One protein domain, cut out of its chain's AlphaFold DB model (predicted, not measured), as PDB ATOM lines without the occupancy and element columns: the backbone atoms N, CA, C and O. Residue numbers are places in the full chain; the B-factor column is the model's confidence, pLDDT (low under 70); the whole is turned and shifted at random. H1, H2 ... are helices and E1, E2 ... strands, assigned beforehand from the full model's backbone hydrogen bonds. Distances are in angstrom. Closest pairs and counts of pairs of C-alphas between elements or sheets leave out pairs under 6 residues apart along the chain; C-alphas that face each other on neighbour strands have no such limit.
ATOM      1  N   ALA A 155     -22.359 -19.084  10.331       47.72
ATOM      2  CA  ALA A 155     -22.727 -17.672  10.463       47.72
ATOM      3  C   ALA A 155     -24.226 -17.439  10.203       47.72
ATOM      4  O   ALA A 155     -24.838 -16.584  10.845       47.72
ATOM      5  N   ALA A 156     -24.819 -18.239   9.312       50.47
ATOM      6  CA  ALA A 156     -26.241 -18.203   9.012       50.47
ATOM      7  C   ALA A 156     -27.065 -18.733  10.196       50.47
ATOM      8  O   ALA A 156     -28.018 -18.094  10.630       50.47
ATOM      9  N   ALA A 157     -26.625 -19.843  10.799       52.12
ATOM     10  CA  ALA A 157     -27.262 -20.422  11.982       52.12
ATOM     11  C   ALA A 157     -27.308 -19.452  13.180       52.12
ATOM     12  O   ALA A 157     -28.295 -19.428  13.912       52.12
ATOM     13  N   LYS A 158     -26.279 -18.610  13.357       50.75
ATOM     14  CA  LYS A 158     -26.241 -17.601  14.426       50.75
ATOM     15  C   LYS A 158     -27.245 -16.463  14.199       50.75
ATOM     16  O   LYS A 158     -27.990 -16.134  15.110       50.75
ATOM     17  N   ALA A 159     -27.313 -15.917  12.982       49.75
ATOM     18  CA  ALA A 159     -28.267 -14.855  12.645       49.75
ATOM     19  C   ALA A 159     -29.737 -15.300  12.789       49.75
ATOM     20  O   ALA A 159     -30.613 -14.482  13.050       49.75
ATOM     21  N   VAL A 160     -30.003 -16.601  12.641       52.62
ATOM     22  CA  VAL A 160     -31.342 -17.198  12.771       52.62
ATOM     23  C   VAL A 160     -31.674 -17.576  14.206       52.62
ATOM     24  O   VAL A 160     -32.824 -17.460  14.611       52.62
ATOM     25  N   ALA A 161     -30.681 -18.002  14.988       53.03
ATOM     26  CA  ALA A 161     -30.853 -18.218  16.421       53.03
ATOM     27  C   ALA A 161     -31.238 -16.919  17.156       53.03
ATOM     28  O   ALA A 161     -31.978 -16.978  18.135       53.03
ATOM     29  N   ASP A 162     -30.776 -15.770  16.652       50.44
ATOM     30  CA  ASP A 162     -31.082 -14.454  17.213       50.44
ATOM     31  C   ASP A 162     -32.435 -13.889  16.713       50.44
ATOM     32  O   ASP A 162     -33.062 -13.095  17.414       50.44
ATOM     33  N   ALA A 163     -32.932 -14.322  15.544       55.38
ATOM     34  CA  ALA A 163     -34.228 -13.913  14.991       55.38
ATOM     35  C   ALA A 163     -35.378 -14.723  15.620       55.38
ATOM     36  O   ALA A 163     -35.842 -15.725  15.073       55.38
ATOM     37  N   THR A 164     -35.825 -14.296  16.801       59.31
ATOM     38  CA  THR A 164     -36.850 -15.003  17.593       59.31
ATOM     39  C   THR A 164     -38.267 -14.481  17.355       59.31
ATOM     40  O   THR A 164     -39.233 -15.110  17.795       59.31
ATOM     41  N   THR A 165     -38.411 -13.363  16.637       70.06
ATOM     42  CA  THR A 165     -39.699 -12.704  16.394       70.06
ATOM     43  C   THR A 165     -39.910 -12.321  14.926       70.06
ATOM     44  O   THR A 165     -38.977 -12.238  14.127       70.06
ATOM     45  N   TYR A 166     -41.169 -12.066  14.557       74.69
ATOM     46  CA  TYR A 166     -41.516 -11.547  13.232       74.69
ATOM     47  C   TYR A 166     -40.844 -10.197  12.932       74.69
ATOM     48  O   TYR A 166     -40.437  -9.963  11.795       74.69
ATOM     49  N   ASP A 167     -40.662  -9.338  13.938       75.44
ATOM     50  CA  ASP A 167     -40.006  -8.040  13.759       75.44
ATOM     51  C   ASP A 167     -38.526  -8.180  13.380       75.44
ATOM     52  O   ASP A 167     -38.048  -7.442  12.517       75.44
ATOM     53  N   ASP A 168     -37.828  -9.183  13.922       73.38
ATOM     54  CA  ASP A 168     -36.442  -9.485  13.540       73.38
ATOM     55  C   ASP A 168     -36.356  -9.920  12.067       73.38
ATOM     56  O   ASP A 168     -35.464  -9.512  11.317       73.38
ATOM     57  N   LEU A 169     -37.330 -10.721  11.624       77.06
ATOM     58  CA  LEU A 169     -37.398 -11.237  10.260       77.06
ATOM     59  C   LEU A 169     -37.621 -10.117   9.231       77.06
ATOM     60  O   LEU A 169     -37.049 -10.160   8.138       77.06
ATOM     61  N   ARG A 170     -38.408  -9.087   9.577       80.44
ATOM     62  CA  ARG A 170     -38.705  -7.938   8.695       80.44
ATOM     63  C   ARG A 170     -37.462  -7.152   8.288       80.44
ATOM     64  O   ARG A 170     -37.477  -6.520   7.236       80.44
ATOM     65  N   VAL A 171     -36.405  -7.185   9.098       77.69
ATOM     66  CA  VAL A 171     -35.137  -6.497   8.805       77.69
ATOM     67  C   VAL A 171     -34.301  -7.274   7.783       77.69
ATOM     68  O   VAL A 171     -33.563  -6.680   7.001       77.69
ATOM     69  N   LEU A 172     -34.413  -8.604   7.786       76.06
ATOM     70  CA  LEU A 172     -33.586  -9.495   6.971       76.06
ATOM     71  C   LEU A 172     -34.227  -9.857   5.629       76.06
ATOM     72  O   LEU A 172     -33.512 -10.201   4.689       76.06
ATOM     73  N   LEU A 173     -35.557  -9.808   5.547       87.38
ATOM     74  CA  LEU A 173     -36.326 -10.224   4.380       87.38
ATOM     75  C   LEU A 173     -36.330  -9.166   3.271       87.38
ATOM     76  O   LEU A 173     -36.876  -8.076   3.462       87.38
ATOM     77  N   PRO A 174     -35.858  -9.503   2.060       92.19
ATOM     78  CA  PRO A 174     -36.196  -8.738   0.871       92.19
ATOM     79  C   PRO A 174     -37.708  -8.815   0.626       92.19
ATOM     80  O   PRO A 174     -38.270  -9.911   0.560       92.19
ATOM     81  N   VAL A 175     -38.362  -7.661   0.479       92.62
ATOM     82  CA  VAL A 175     -39.804  -7.564   0.205       92.62
ATOM     83  C   VAL A 175     -40.022  -7.105  -1.230       92.62
ATOM     84  O   VAL A 175     -39.432  -6.116  -1.673       92.62
ATOM     85  N   VAL A 176     -40.882  -7.821  -1.949       93.12
ATOM     86  CA  VAL A 176     -41.294  -7.487  -3.315       93.12
ATOM     87  C   VAL A 176     -42.826  -7.485  -3.434       93.12
ATOM     88  O   VAL A 176     -43.490  -8.206  -2.689       93.12
ATOM     89  N   PRO A 177     -43.410  -6.717  -4.375       91.31
ATOM     90  CA  PRO A 177     -42.759  -5.773  -5.295       91.31
ATOM     91  C   PRO A 177     -42.178  -4.537  -4.584       91.31
ATOM     92  O   PRO A 177     -42.470  -4.274  -3.420       91.31
ATOM     93  N   LYS A 178     -41.331  -3.764  -5.279       87.56
ATOM     94  CA  LYS A 178     -40.754  -2.527  -4.720       87.56
ATOM     95  C   LYS A 178     -41.868  -1.585  -4.251       87.56
ATOM     96  O   LYS A 178     -42.767  -1.272  -5.023       87.56
ATOM     97  N   GLY A 179     -41.772  -1.114  -3.010       82.69
ATOM     98  CA  GLY A 179     -42.779  -0.253  -2.380       82.69
ATOM     99  C   GLY A 179     -43.832  -1.007  -1.565       82.69
ATOM    100  O   GLY A 179     -44.553  -0.368  -0.806       82.69
ATOM    101  N   ALA A 180     -43.887  -2.339  -1.660       87.38
ATOM    102  CA  ALA A 180     -44.676  -3.144  -0.740       87.38
ATOM    103  C   ALA A 180     -44.017  -3.187   0.645       87.38
ATOM    104  O   ALA A 180     -42.790  -3.179   0.779       87.38
ATOM    105  N   SER A 181     -44.849  -3.267   1.677       85.06
ATOM    106  CA  SER A 181     -44.410  -3.425   3.058       85.06
ATOM    107  C   SER A 181     -45.081  -4.634   3.678       85.06
ATOM    108  O   SER A 181     -46.276  -4.849   3.503       85.06
ATOM    109  N   LEU A 182     -44.313  -5.381   4.460       83.69
ATOM    110  CA  LEU A 182     -44.851  -6.439   5.299       83.69
ATOM    111  C   LEU A 182     -45.862  -5.869   6.320       83.69
ATOM    112  O   LEU A 182     -45.585  -4.800   6.886       83.69
ATOM    113  N   PRO A 183     -46.989  -6.562   6.591       78.75
ATOM    114  CA  PRO A 183     -47.977  -6.124   7.577       78.75
ATOM    115  C   PRO A 183     -47.347  -5.909   8.957       78.75
ATOM    116  O   PRO A 183     -46.361  -6.560   9.299       78.75
ATOM    117  N   ALA A 184     -47.916  -5.005   9.762       72.19
ATOM    118  CA  ALA A 184     -47.375  -4.674  11.086       72.19
ATOM    119  C   ALA A 184     -47.408  -5.863  12.060       72.19
ATOM    120  O   ALA A 184     -46.484  -6.033  12.849       72.19
ATOM    121  N   HIS A 185     -48.444  -6.695  11.958       66.44
ATOM    122  CA  HIS A 185     -48.615  -7.912  12.737       66.44
ATOM    123  C   HIS A 185     -49.096  -9.032  11.821       66.44
ATOM    124  O   HIS A 185     -49.798  -8.770  10.842       66.44
ATOM    125  N   LEU A 186     -48.720 -10.264  12.149       67.62
ATOM    126  CA  LEU A 186     -49.149 -11.454  11.430       67.62
ATOM    127  C   LEU A 186     -49.925 -12.370  12.360       67.62
ATOM    128  O   LEU A 186     -49.393 -12.830  13.372       67.62
ATOM    129  N   GLU A 187     -51.158 -12.668  11.975       65.88
ATOM    130  CA  GLU A 187     -51.987 -13.647  12.667       65.88
ATOM    131  C   GLU A 187     -51.342 -15.040  12.608       65.88
ATOM    132  O   GLU A 187     -50.807 -15.460  11.577       65.88
ATOM    133  N   GLY A 188     -51.375 -15.769  13.724       64.69
ATOM    134  CA  GLY A 188     -50.893 -17.145  13.806       64.69
ATOM    135  C   GLY A 188     -49.391 -17.294  14.053       64.69
ATOM    136  O   GLY A 188     -48.931 -18.429  14.221       64.69
ATOM    137  N   THR A 189     -48.626 -16.199  14.137       67.56
ATOM    138  CA  THR A 189     -47.190 -16.242  14.495       67.56
ATOM    139  C   THR A 189     -46.954 -16.612  15.956       67.56
ATOM    140  O   THR A 189     -45.939 -17.226  16.279       67.56
ATOM    141  N   GLU A 190     -47.935 -16.345  16.814       66.62
ATOM    142  CA  GLU A 190     -47.994 -16.750  18.218       66.62
ATOM    143  C   GLU A 190     -48.155 -18.268  18.425       66.62
ATOM    144  O   GLU A 190     -47.966 -18.774  19.531       66.62
ATOM    145  N   THR A 191     -48.497 -19.019  17.373       69.38
ATOM    146  CA  THR A 191     -48.626 -20.480  17.448       69.38
ATOM    147  C   THR A 191     -47.278 -21.172  17.256       69.38
ATOM    148  O   THR A 191     -46.392 -20.674  16.562       69.38
ATOM    149  N   ALA A 192     -47.136 -22.395  17.779       67.62
ATOM    150  CA  ALA A 192     -45.946 -23.213  17.527       67.62
ATOM    151  C   ALA A 192     -45.681 -23.397  16.018       67.62
ATOM    152  O   ALA A 192     -44.545 -23.278  15.566       67.62
ATOM    153  N   ALA A 193     -46.733 -23.605  15.218       70.06
ATOM    154  CA  ALA A 193     -46.620 -23.725  13.765       70.06
ATOM    155  C   ALA A 193     -46.162 -22.417  13.093       70.06
ATOM    156  O   ALA A 193     -45.375 -22.460  12.149       70.06
ATOM    157  N   GLY A 194     -46.624 -21.264  13.582       73.56
ATOM    158  CA  GLY A 194     -46.162 -19.949  13.138       73.56
ATOM    159  C   GLY A 194     -44.689 -19.713  13.457       73.56
ATOM    160  O   GLY A 194     -43.930 -19.327  12.572       73.56
ATOM    161  N   SER A 195     -44.262 -20.037  14.681       72.75
ATOM    162  CA  SER A 195     -42.860 -19.897  15.097       72.75
ATOM    163  C   SER A 195     -41.900 -20.758  14.262       72.75
ATOM    164  O   SER A 195     -40.862 -20.270  13.821       72.75
ATOM    165  N   ILE A 196     -42.279 -22.005  13.949       76.69
ATOM    166  CA  ILE A 196     -41.491 -22.908  13.092       76.69
ATOM    167  C   ILE A 196     -41.363 -22.340  11.675       76.69
ATOM    168  O   ILE A 196     -40.279 -22.352  11.098       76.69
ATOM    169  N   ARG A 197     -42.460 -21.813  11.125       80.25
ATOM    170  CA  ARG A 197     -42.486 -21.162   9.809       80.25
ATOM    171  C   ARG A 197     -41.541 -19.969   9.747       80.25
ATOM    172  O   ARG A 197     -40.680 -19.918   8.871       80.25
ATOM    173  N   LEU A 198     -41.619 -19.060  10.720       79.88
ATOM    174  CA  LEU A 198     -40.701 -17.918  10.799       79.88
ATOM    175  C   LEU A 198     -39.238 -18.376  10.891       79.88
ATOM    176  O   LEU A 198     -38.384 -17.835  10.190       79.88
ATOM    177  N   GLN A 199     -38.956 -19.417  11.678       79.38
ATOM    178  CA  GLN A 199     -37.609 -19.973  11.804       79.38
ATOM    179  C   GLN A 199     -37.105 -20.599  10.494       79.38
ATOM    180  O   GLN A 199     -35.938 -20.435  10.138       79.38
ATOM    181  N   ASN A 200     -37.964 -21.287   9.739       84.69
ATOM    182  CA  ASN A 200     -37.601 -21.835   8.432       84.69
ATOM    183  C   ASN A 200     -37.283 -20.732   7.417       84.69
ATOM    184  O   ASN A 200     -36.268 -20.812   6.719       84.69
ATOM    185  N   VAL A 201     -38.115 -19.687   7.369       87.38
ATOM    186  CA  VAL A 201     -37.882 -18.522   6.506       87.38
ATOM    187  C   VAL A 201     -36.564 -17.847   6.884       87.38
ATOM    188  O   VAL A 201     -35.734 -17.602   6.008       87.38
ATOM    189  N   ALA A 202     -36.314 -17.638   8.181       84.75
ATOM    190  CA  ALA A 202     -35.054 -17.095   8.680       84.75
ATOM    191  C   ALA A 202     -33.853 -17.956   8.244       84.75
ATOM    192  O   ALA A 202     -32.881 -17.426   7.702       84.75
ATOM    193  N   ASN A 203     -33.940 -19.284   8.400       83.06
ATOM    194  CA  ASN A 203     -32.910 -20.241   7.973       83.06
ATOM    195  C   ASN A 203     -32.560 -20.115   6.490       83.06
ATOM    196  O   ASN A 203     -31.387 -20.212   6.125       83.06
ATOM    197  N   GLY A 204     -33.550 -19.896   5.628       87.19
ATOM    198  CA  GLY A 204     -33.284 -19.638   4.218       87.19
ATOM    199  C   GLY A 204     -32.707 -18.244   3.963       87.19
ATOM    200  O   GLY A 204     -31.766 -18.116   3.184       87.19
ATOM    201  N   CYS A 205     -33.179 -17.209   4.664       87.94
ATOM    202  CA  CYS A 205     -32.646 -15.844   4.537       87.94
ATOM    203  C   CYS A 205     -31.175 -15.723   4.915       87.94
ATOM    204  O   CYS A 205     -30.444 -14.901   4.358       87.94
ATOM    205  N   ALA A 206     -30.747 -16.532   5.875       83.31
ATOM    206  CA  ALA A 206     -29.383 -16.525   6.356       83.31
ATOM    207  C   ALA A 206     -28.404 -17.199   5.378       83.31
ATOM    208  O   ALA A 206     -27.208 -16.909   5.407       83.31
ATOM    209  N   ARG A 207     -28.909 -18.040   4.466       86.06
ATOM    210  CA  ARG A 207     -28.138 -18.587   3.345       86.06
ATOM    211  C   ARG A 207     -27.951 -17.538   2.256       86.06
ATOM    212  O   ARG A 207     -28.705 -16.567   2.156       86.06
ATOM    213  N   ARG A 208     -26.963 -17.768   1.393       87.81
ATOM    214  CA  ARG A 208     -26.721 -16.943   0.209       87.81
ATOM    215  C   ARG A 208     -27.009 -17.702  -1.075       87.81
ATOM    216  O   ARG A 208     -26.708 -18.889  -1.187       87.81
ATOM    217  N   THR A 209     -27.597 -17.006  -2.040       88.38
ATOM    218  CA  THR A 209     -27.660 -17.473  -3.426       88.38
ATOM    219  C   THR A 209     -26.254 -17.455  -4.042       88.38
ATOM    220  O   THR A 209     -25.351 -16.811  -3.494       88.38
ATOM    221  N   PRO A 210     -26.024 -18.112  -5.194       83.56
ATOM    222  CA  PRO A 210     -24.750 -18.011  -5.910       83.56
ATOM    223  C   PRO A 210     -24.352 -16.568  -6.264       83.56
ATOM    224  O   PRO A 210     -23.163 -16.272  -6.360       83.56
ATOM    225  N   ALA A 211     -25.330 -15.668  -6.423       86.19
ATOM    226  CA  ALA A 211     -25.107 -14.239  -6.647       86.19
ATOM    227  C   ALA A 211     -24.798 -13.446  -5.358       86.19
ATOM    228  O   ALA A 211     -24.519 -12.250  -5.424       86.19
ATOM    229  N   GLY A 212     -24.835 -14.090  -4.188       85.19
ATOM    230  CA  GLY A 212     -24.525 -13.486  -2.890       85.19
ATOM    231  C   GLY A 212     -25.699 -12.784  -2.201       85.19
ATOM    232  O   GLY A 212     -25.502 -12.203  -1.133       85.19
ATOM    233  N   ALA A 213     -26.911 -12.839  -2.760       88.62
ATOM    234  CA  ALA A 213     -28.108 -12.273  -2.139       88.62
ATOM    235  C   ALA A 213     -28.648 -13.193  -1.022       88.62
ATOM    236  O   ALA A 213     -28.314 -14.381  -0.996       88.62
ATOM    237  N   PRO A 214     -29.472 -12.696  -0.077       90.94
ATOM    238  CA  PRO A 214     -30.226 -13.559   0.834       90.94
ATOM    239  C   PRO A 214     -31.023 -14.607   0.055       90.94
ATOM    240  O   PRO A 214     -31.748 -14.264  -0.877       90.94
ATOM    241  N   ALA A 215     -30.936 -15.879   0.443       92.88
ATOM    242  CA  ALA A 215     -31.676 -16.954  -0.215       92.88
ATOM    243  C   ALA A 215     -33.119 -17.074   0.320       92.88
ATOM    244  O   ALA A 215     -33.622 -18.166   0.593       92.88
ATOM    245  N   CYS A 216     -33.798 -15.931   0.426       93.56
ATOM    246  CA  CYS A 216     -35.214 -15.820   0.744       93.56
ATOM    247  C   CYS A 216     -35.829 -14.555   0.135       93.56
ATOM    248  O   CYS A 216     -35.118 -13.615  -0.214       93.56
ATOM    249  N   VAL A 217     -37.154 -14.510   0.039       94.56
ATOM    250  CA  VAL A 217     -37.911 -13.317  -0.350       94.56
ATOM    251  C   VAL A 217     -39.341 -13.407   0.184       94.56
ATOM    252  O   VAL A 217     -39.931 -14.490   0.215       94.56
ATOM    253  N   ALA A 218     -39.901 -12.270   0.594       93.06
ATOM    254  CA  ALA A 218     -41.320 -12.111   0.884       93.06
ATOM    255  C   ALA A 218     -42.014 -11.412  -0.289       93.06
ATOM    256  O   ALA A 218     -41.608 -10.327  -0.708       93.06
ATOM    257  N   ILE A 219     -43.073 -12.027  -0.802       92.50
ATOM    258  CA  ILE A 219     -43.880 -11.515  -1.905       92.50
ATOM    259  C   ILE A 219     -45.227 -11.094  -1.330       92.50
ATOM    260  O   ILE A 219     -45.974 -11.935  -0.835       92.50
ATOM    261  N   VAL A 220     -45.528  -9.801  -1.389       90.38
ATOM    262  CA  VAL A 220     -46.824  -9.252  -0.978       90.38
ATOM    263  C   VAL A 220     -47.728  -9.177  -2.200       90.38
ATOM    264  O   VAL A 220     -47.346  -8.620  -3.233       90.38
ATOM    265  N   GLY A 221     -48.923  -9.752  -2.101       87.69
ATOM    266  CA  GLY A 221     -49.885  -9.748  -3.195       87.69
ATOM    267  C   GLY A 221     -51.230 -10.344  -2.806       87.69
ATOM    268  O   GLY A 221     -51.426 -10.828  -1.695       87.69
ATOM    269  N   ASN A 222     -52.177 -10.318  -3.739       83.62
ATOM    270  CA  ASN A 222     -53.476 -10.947  -3.537       83.62
ATOM    271  C   ASN A 222     -53.400 -12.433  -3.915       83.62
ATOM    272  O   ASN A 222     -53.648 -12.803  -5.064       83.62
ATOM    273  N   PHE A 223     -53.001 -13.263  -2.951       81.25
ATOM    274  CA  PHE A 223     -52.978 -14.723  -3.087       81.25
ATOM    275  C   PHE A 223     -54.217 -15.395  -2.470       81.25
ATOM    276  O   PHE A 223     -54.411 -16.598  -2.644       81.25
ATOM    277  N   SER A 224     -55.088 -14.607  -1.827       73.75
ATOM    278  CA  SER A 224     -56.313 -15.091  -1.203       73.75
ATOM    279  C   SER A 224     -57.468 -15.176  -2.193       73.75
ATOM    280  O   SER A 224     -57.631 -14.341  -3.081       73.75
ATOM    281  N   LEU A 225     -58.368 -16.133  -1.966       71.12
ATOM    282  CA  LEU A 225     -59.683 -16.132  -2.617       71.12
ATOM    283  C   LEU A 225     -60.618 -15.061  -2.033       71.12
ATOM    284  O   LEU A 225     -61.661 -14.775  -2.618       71.12
ATOM    285  N   LYS A 226     -60.265 -14.473  -0.881       68.50
ATOM    286  CA  LYS A 226     -61.027 -13.394  -0.252       68.50
ATOM    287  C   LYS A 226     -60.597 -12.043  -0.834       68.50
ATOM    288  O   LYS A 226     -59.435 -11.664  -0.686       68.50
ATOM    289  N   PRO A 227     -61.511 -11.282  -1.461       64.06
ATOM    290  CA  PRO A 227     -61.186  -9.966  -1.996       64.06
ATOM    291  C   PRO A 227     -60.647  -9.021  -0.914       64.06
ATOM    292  O   PRO A 227     -61.183  -8.966   0.191       64.06
ATOM    293  N   GLY A 228     -59.616  -8.243  -1.252       65.69
ATOM    294  CA  GLY A 228     -59.095  -7.174  -0.391       65.69
ATOM    295  C   GLY A 228     -58.166  -7.622   0.740       65.69
ATOM    296  O   GLY A 228     -57.787  -6.782   1.552       65.69
ATOM    297  N   GLN A 229     -57.779  -8.901   0.801       68.44
ATOM    298  CA  GLN A 229     -56.752  -9.369   1.731       68.44
ATOM    299  C   GLN A 229     -55.409  -9.506   1.009       68.44
ATOM    300  O   GLN A 229     -55.228 -10.383   0.166       68.44
ATOM    301  N   GLU A 230     -54.468  -8.618   1.332       72.44
ATOM    302  CA  GLU A 230     -53.070  -8.814   0.956       72.44
ATOM    303  C   GLU A 230     -52.493  -9.969   1.776       72.44
ATOM    304  O   GLU A 230     -52.533  -9.968   3.008       72.44
ATOM    305  N   GLU A 231     -51.953 -10.961   1.081       80.44
ATOM    306  CA  GLU A 231     -51.255 -12.089   1.673       80.44
ATOM    307  C   GLU A 231     -49.756 -11.965   1.411       80.44
ATOM    308  O   GLU A 231     -49.305 -11.379   0.421       80.44
ATOM    309  N   VAL A 232     -48.971 -12.549   2.315       85.75
ATOM    310  CA  VAL A 232     -47.527 -12.671   2.140       85.75
ATOM    311  C   VAL A 232     -47.198 -14.118   1.822       85.75
ATOM    312  O   VAL A 232     -47.540 -15.033   2.578       85.75
ATOM    313  N   LEU A 233     -46.497 -14.298   0.710       88.62
ATOM    314  CA  LEU A 233     -45.906 -15.557   0.300       88.62
ATOM    315  C   LEU A 233     -44.392 -15.492   0.521       88.62
ATOM    316  O   LEU A 233     -43.707 -14.648  -0.056       88.62
ATOM    317  N   PHE A 234     -43.858 -16.395   1.334       89.94
ATOM    318  CA  PHE A 234     -42.423 -16.549   1.538       89.94
ATOM    319  C   PHE A 234     -41.866 -17.625   0.623       89.94
ATOM    320  O   PHE A 234     -42.373 -18.747   0.583       89.94
ATOM    321  N   LEU A 235     -40.776 -17.297  -0.060       92.94
ATOM    322  CA  LEU A 235     -39.945 -18.238  -0.800       92.94
ATOM    323  C   LEU A 235     -38.569 -18.261  -0.151       92.94
ATOM    324  O   LEU A 235     -37.985 -17.203   0.073       92.94
ATOM    325  N   TYR A 236     -38.030 -19.442   0.139       92.25
ATOM    326  CA  TYR A 236     -36.703 -19.557   0.741       92.25
ATOM    327  C   TYR A 236     -35.993 -20.858   0.359       92.25
ATOM    328  O   TYR A 236     -36.622 -21.889   0.126       92.25
ATOM    329  N   TRP A 237     -34.664 -20.826   0.264       91.50
ATOM    330  CA  TRP A 237     -33.870 -21.992  -0.120       91.50
ATOM    331  C   TRP A 237     -33.522 -22.863   1.087       91.50
ATOM    332  O   TRP A 237     -32.978 -22.398   2.085       91.50
ATOM    333  N   THR A 238     -33.776 -24.165   0.972       84.44
ATOM    334  CA  THR A 238     -33.480 -25.159   2.021       84.44
ATOM    335  C   THR A 238     -32.062 -25.736   1.943       84.44
ATOM    336  O   THR A 238     -31.684 -26.549   2.781       84.44
ATOM    337  N   GLY A 239     -31.289 -25.377   0.912       82.75
ATOM    338  CA  GLY A 239     -30.039 -26.051   0.534       82.75
ATOM    339  C   GLY A 239     -30.210 -27.059  -0.611       82.75
ATOM    340  O   GLY A 239     -29.241 -27.411  -1.274       82.75
ATOM    341  N   SER A 240     -31.443 -27.490  -0.898       81.44
ATOM    342  CA  SER A 240     -31.734 -28.447  -1.986       81.44
ATOM    343  C   SER A 240     -32.888 -28.028  -2.897       81.44
ATOM    344  O   SER A 240     -32.893 -28.358  -4.079       81.44
ATOM    345  N   HIS A 241     -33.865 -27.304  -2.357       87.88
ATOM    346  CA  HIS A 241     -35.030 -26.808  -3.082       87.88
ATOM    347  C   HIS A 241     -35.525 -25.495  -2.474       87.88
ATOM    348  O   HIS A 241     -35.196 -25.179  -1.328       87.88
ATOM    349  N   ILE A 242     -36.310 -24.739  -3.235       90.81
ATOM    350  CA  ILE A 242     -37.065 -23.589  -2.750       90.81
ATOM    351  C   ILE A 242     -38.325 -24.114  -2.076       90.81
ATOM    352  O   ILE A 242     -39.155 -24.777  -2.701       90.81
ATOM    353  N   ALA A 243     -38.435 -23.842  -0.785       89.19
ATOM    354  CA  ALA A 243     -39.662 -24.021  -0.042       89.19
ATOM    355  C   ALA A 243     -40.521 -22.766  -0.182       89.19
ATOM    356  O   ALA A 243     -40.014 -21.645  -0.303       89.19
ATOM    357  N   THR A 244     -41.828 -22.981  -0.175       87.75
ATOM    358  CA  THR A 244     -42.822 -21.924  -0.241       87.75
ATOM    359  C   THR A 244     -43.734 -22.028   0.965       87.75
ATOM    360  O   THR A 244     -44.210 -23.113   1.303       87.75
ATOM    361  N   GLU A 245     -43.999 -20.901   1.614       83.62
ATOM    362  CA  GLU A 245     -44.903 -20.829   2.757       83.62
ATOM    363  C   GLU A 245     -45.797 -19.594   2.640       83.62
ATOM    364  O   GLU A 245     -45.308 -18.484   2.455       83.62
ATOM    365  N   ALA A 246     -47.111 -19.782   2.742       78.06
ATOM    366  CA  ALA A 246     -48.072 -18.686   2.839       78.06
ATOM    367  C   ALA A 246     -48.426 -18.431   4.308       78.06
ATOM    368  O   ALA A 246     -48.243 -19.306   5.163       78.06
ATOM    369  N   LEU A 247     -48.907 -17.227   4.619       68.88
ATOM    370  CA  LEU A 247     -49.334 -16.877   5.975       68.88
ATOM    371  C   LEU A 247     -50.742 -17.353   6.330       68.88
ATOM    372  O   LEU A 247     -50.921 -17.883   7.429       68.88
ATOM    373  N   SER A 248     -51.700 -17.233   5.408       61.41
ATOM    374  CA  SER A 248     -53.023 -17.841   5.564       61.41
ATOM    375  C   SER A 248     -52.927 -19.368   5.407       61.41
ATOM    376  O   SER A 248     -51.903 -19.876   4.940       61.41
ATOM    377  N   GLU A 249     -53.933 -20.100   5.911       57.38
ATOM    378  CA  GLU A 249     -53.982 -21.573   5.968       57.38
ATOM    379  C   GLU A 249     -53.244 -22.241   4.809       57.38
ATOM    380  O   GLU A 249     -53.544 -21.959   3.658       57.38
ATOM    381  N   THR A 250     -52.295 -23.132   5.120       53.78
ATOM    382  CA  THR A 250     -51.359 -23.730   4.157       53.78
ATOM    383  C   THR A 250     -52.077 -24.287   2.926       53.78
ATOM    384  O   THR A 250     -52.576 -25.419   2.987       53.78
ATOM    385  N   PRO A 251     -52.093 -23.576   1.783       56.94
ATOM    386  CA  PRO A 251     -52.592 -24.163   0.563       56.94
ATOM    387  C   PRO A 251     -51.514 -25.128   0.073       56.94
ATOM    388  O   PRO A 251     -50.313 -24.848   0.154       56.94
ATOM    389  N   PHE A 252     -51.920 -26.273  -0.464       62.41
ATOM    390  CA  PHE A 252     -51.005 -27.112  -1.225       62.41
ATOM    391  C   PHE A 252     -50.580 -26.340  -2.476       62.41
ATOM    392  O   PHE A 252     -51.289 -26.338  -3.478       62.41
ATOM    393  N   MET A 253     -49.428 -25.671  -2.420       72.56
ATOM    394  CA  MET A 253     -48.903 -24.947  -3.572       72.56
ATOM    395  C   MET A 253     -48.554 -25.921  -4.696       72.56
ATOM    396  O   MET A 253     -47.761 -26.856  -4.533       72.56
ATOM    397  N   ARG A 254     -49.173 -25.686  -5.849       75.75
ATOM    398  CA  ARG A 254     -49.001 -26.463  -7.072       75.75
ATOM    399  C   ARG A 254     -48.478 -25.576  -8.180       75.75
ATOM    400  O   ARG A 254     -48.763 -24.384  -8.232       75.75
ATOM    401  N   ASP A 255     -47.742 -26.196  -9.085       80.94
ATOM    402  CA  ASP A 255     -47.448 -25.585 -10.366       80.94
ATOM    403  C   ASP A 255     -48.711 -25.651 -11.230       80.94
ATOM    404  O   ASP A 255     -49.130 -26.716 -11.681       80.94
ATOM    405  N   LEU A 256     -49.343 -24.499 -11.435       78.38
ATOM    406  CA  LEU A 256     -50.606 -24.399 -12.163       78.38
ATOM    407  C   LEU A 256     -50.458 -24.610 -13.673       78.38
ATOM    408  O   LEU A 256     -51.463 -24.787 -14.358       78.38
ATOM    409  N   THR A 257     -49.232 -24.632 -14.203       78.56
ATOM    410  CA  THR A 257     -48.998 -24.915 -15.627       78.56
ATOM    411  C   THR A 257     -49.173 -26.397 -15.960       78.56
ATOM    412  O   THR A 257     -49.517 -26.741 -17.089       78.56
ATOM    413  N   ASN A 258     -48.950 -27.281 -14.982       80.88
ATOM    414  CA  ASN A 258     -48.952 -28.735 -15.174       80.88
ATOM    415  C   ASN A 258     -49.712 -29.515 -14.081       80.88
ATOM    416  O   ASN A 258     -49.826 -30.737 -14.171       80.88
ATOM    417  N   GLY A 259     -50.229 -28.836 -13.053       75.06
ATOM    418  CA  GLY A 259     -50.988 -29.420 -11.942       75.06
ATOM    419  C   GLY A 259     -50.155 -30.241 -10.952       75.06
ATOM    420  O   GLY A 259     -50.720 -30.897 -10.067       75.06
ATOM    421  N   THR A 260     -48.827 -30.246 -11.086       80.56
ATOM    422  CA  THR A 260     -47.926 -31.035 -10.239       80.56
ATOM    423  C   THR A 260     -47.491 -30.265  -8.994       80.56
ATOM    424  O   THR A 260     -47.783 -29.081  -8.814       80.56
ATOM    425  N   LYS A 261     -46.805 -30.957  -8.078       77.56
ATOM    426  CA  LYS A 261     -46.188 -30.308  -6.920       77.56
ATOM    427  C   LYS A 261     -45.130 -29.322  -7.417       77.56
ATOM    428  O   LYS A 261     -44.288 -29.705  -8.222       77.56
ATOM    429  N   LEU A 262     -45.141 -28.106  -6.877       79.19
ATOM    430  CA  LEU A 262     -44.122 -27.107  -7.175       79.19
ATOM    431  C   LEU A 262     -42.721 -27.682  -6.889       79.19
ATOM    432  O   LEU A 262     -42.435 -28.108  -5.765       79.19
ATOM    433  N   GLN A 263     -41.862 -27.734  -7.910       80.81
ATOM    434  CA  GLN A 263     -40.472 -28.181  -7.793       80.81
ATOM    435  C   GLN A 263     -39.534 -27.104  -8.323       80.81
ATOM    436  O   GLN A 263     -39.174 -27.076  -9.495       80.81
ATOM    437  N   MET A 264     -39.132 -26.215  -7.427       86.19
ATOM    438  CA  MET A 264     -38.132 -25.194  -7.700       86.19
ATOM    439  C   MET A 264     -36.845 -25.600  -6.984       86.19
ATOM    440  O   MET A 264     -36.835 -25.710  -5.761       86.19
ATOM    441  N   THR A 265     -35.771 -25.879  -7.720       88.06
ATOM    442  CA  THR A 265     -34.482 -26.312  -7.141       88.06
ATOM    443  C   THR A 265     -33.353 -25.311  -7.341       88.06
ATOM    444  O   THR A 265     -32.395 -25.329  -6.573       88.06
ATOM    445  N   ASP A 266     -33.476 -24.423  -8.328       90.12
ATOM    446  CA  ASP A 266     -32.479 -23.401  -8.626       90.12
ATOM    447  C   ASP A 266     -32.631 -22.184  -7.688       90.12
ATOM    448  O   ASP A 266     -33.651 -21.487  -7.755       90.12
ATOM    449  N   PRO A 267     -31.637 -21.890  -6.821       89.06
ATOM    450  CA  PRO A 267     -31.662 -20.700  -5.975       89.06
ATOM    451  C   PRO A 267     -31.622 -19.383  -6.764       89.06
ATOM    452  O   PRO A 267     -32.067 -18.369  -6.229       89.06
ATOM    453  N   GLY A 268     -31.176 -19.384  -8.028       92.50
ATOM    454  CA  GLY A 268     -31.158 -18.195  -8.890       92.50
ATOM    455  C   GLY A 268     -32.545 -17.601  -9.169       92.50
ATOM    456  O   GLY A 268     -32.666 -16.422  -9.502       92.50
ATOM    457  N   VAL A 269     -33.621 -18.372  -8.963       92.62
ATOM    458  CA  VAL A 269     -34.987 -17.838  -9.059       92.62
ATOM    459  C   VAL A 269     -35.257 -16.784  -7.982       92.62
ATOM    460  O   VAL A 269     -35.959 -15.808  -8.243       92.62
ATOM    461  N   LEU A 270     -34.672 -16.926  -6.790       94.81
ATOM    462  CA  LEU A 270     -34.807 -15.927  -5.728       94.81
ATOM    463  C   LEU A 270     -34.146 -14.606  -6.131       94.81
ATOM    464  O   LEU A 270     -34.737 -13.550  -5.921       94.81
ATOM    465  N   ASP A 271     -32.977 -14.670  -6.777       94.25
ATOM    466  CA  ASP A 271     -32.284 -13.492  -7.309       94.25
ATOM    467  C   ASP A 271     -33.139 -12.787  -8.371       94.25
ATOM    468  O   ASP A 271     -33.300 -11.567  -8.343       94.25
ATOM    469  N   ALA A 272     -33.744 -13.558  -9.282       93.69
ATOM    470  CA  ALA A 272     -34.635 -13.026 -10.310       93.69
ATOM    471  C   ALA A 272     -35.856 -12.320  -9.696       93.69
ATOM    472  O   ALA A 272     -36.183 -11.200 -10.094       93.69
ATOM    473  N   ILE A 273     -36.499 -12.927  -8.695       94.62
ATOM    474  CA  ILE A 273     -37.655 -12.334  -8.009       94.62
ATOM    475  C   ILE A 273     -37.249 -11.052  -7.274       94.62
ATOM    476  O   ILE A 273     -37.906 -10.024  -7.435       94.62
ATOM    477  N   GLN A 274     -36.144 -11.073  -6.525       93.38
ATOM    478  CA  GLN A 274     -35.628  -9.896  -5.813       93.38
ATOM    479  C   GLN A 274     -35.246  -8.754  -6.768       93.38
ATOM    480  O   GLN A 274     -35.444  -7.581  -6.446       93.38
ATOM    481  N   ALA A 275     -34.755  -9.080  -7.967       92.94
ATOM    482  CA  ALA A 275     -34.483  -8.105  -9.022       92.94
ATOM    483  C   ALA A 275     -35.758  -7.522  -9.666       92.94
ATOM    484  O   ALA A 275     -35.677  -6.516 -10.371       92.94
ATOM    485  N   GLY A 276     -36.931  -8.111  -9.405       91.94
ATOM    486  CA  GLY A 276     -38.210  -7.710  -9.992       91.94
ATOM    487  C   GLY A 276     -38.569  -8.442 -11.288       91.94
ATOM    488  O   GLY A 276     -39.507  -8.034 -11.967       91.94
TER     489      GLY A 276
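Overview. This is residues 155 to 276 of the 299 residues of the protein "DUF4153 domain-containing protein" of Rhodobacterales bacterium (UniProt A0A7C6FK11). A small antiparallel sheet of three strands, E1, E2 and E3, forms the core, with the long helix H3 packed over one face and the short helix H4 over the other; H1 and H2 pack on H3, away from the sheet. Long stretches with no named element, residues 173 to 191 and 247 to 267, run round this body, and the loop between E1 and E2 reaches one far end at Pro 227, with the first residue of H1, Ala 155, at the other. The printed part has 122 residues with four named helices and three named strands, in the order H1 H2 H3 E1 E2 E3 H4; the sheet runs E1, E2, E3. Its class is mixed, helices and strands, though under half of the residues, 55 of the 122, are in named elements. The whole is compact, with a radius of gyration of the C-alphas of 13.9 A, and rounded, spanning 40 by 32 by 29 A.

Arrangement. Begin with the sheet, where E1, residues 216 to 221, E2, residues 231 to 237, and E3, residues 242 to 246, form a meander, each strand the antiparallel neighbour of the one before. E1 and E2 are a hairpin at 161 degrees; look for N 219 and O 233, 2.8 A apart and within hydrogen-bond range. E2 and E3 are a hairpin at 160 degrees, with N 243 and O 236 within hydrogen-bond range at 2.8 A. Beside E1, its residues 218 to 219 pair in parallel with residues 175 to 176, a stretch too short to be named. H3, residues 192 to 206, is on the sheet over E2 and E3 at a height of 9.7 A, slantwise to the strands at 44 degrees to E2 on the local plane; its closest C-alphas to E2 are those of Gly 204 and Tyr 236, 4.9 A apart. On the opposite face find H4, residues 268 to 274, at a height of 8.7 A, which completes three layers, helices on both faces of one sheet. H4 lies over E2 and, only just, over E1, on which 3 of its 7 C-alphas fall; its closest C-alphas to E1 are those of Leu 270 and Cys 216, 6.5 A apart. Outward from H3, H1, residues 155 to 162, touches it at a shallow tilt of 31 degrees, opposite ways, closest at the C-alphas of Ala 156 and Ala 206, 4.4 A. H2, residues 166 to 172, touches H3 at a shallow tilt of 11 degrees, the same way, closest at the C-alphas of Leu 169 and Ala 202, 6.5 A. H1 and H2 are near each other, while H3 and H4 are apart. In H1, H3 and H4 every O i to N i+4 pair is within hydrogen-bond range; in H2 it is 1 of 3, beside 4 of 4 O i to N i+3 pairs.

Along the chain. Find C-alpha 231 at (-51.255, -12.089, 1.673); from there E2 runs 20.1 A to C-alpha 237. E1 measures 16.4 A and E3 13.3 A. H3 begins at C-alpha 192, (-45.946, -23.213, 17.527), and runs 21.1 A. H1 measures 11.2 A, H2 10.3 A and H4 9.9 A, ending at C-alpha 274, (-35.628, -9.896, -5.813).

Size, cuts and confidence. The two C-alphas farthest apart, those of Ala 155 and Pro 227, are 41.2 A apart. The printed part has no cut. The links H2 to H3, 19 residues, and E3 to H4, 21 residues, are long; in the latter, residues 254 to 255 pair antiparallel with residues 260 to 261. The mean pLDDT of the printed part is 78.9, and the model's confidence is under 70 at residues 155 to 164, 185 to 192, 226 to 229 and 247 to 252.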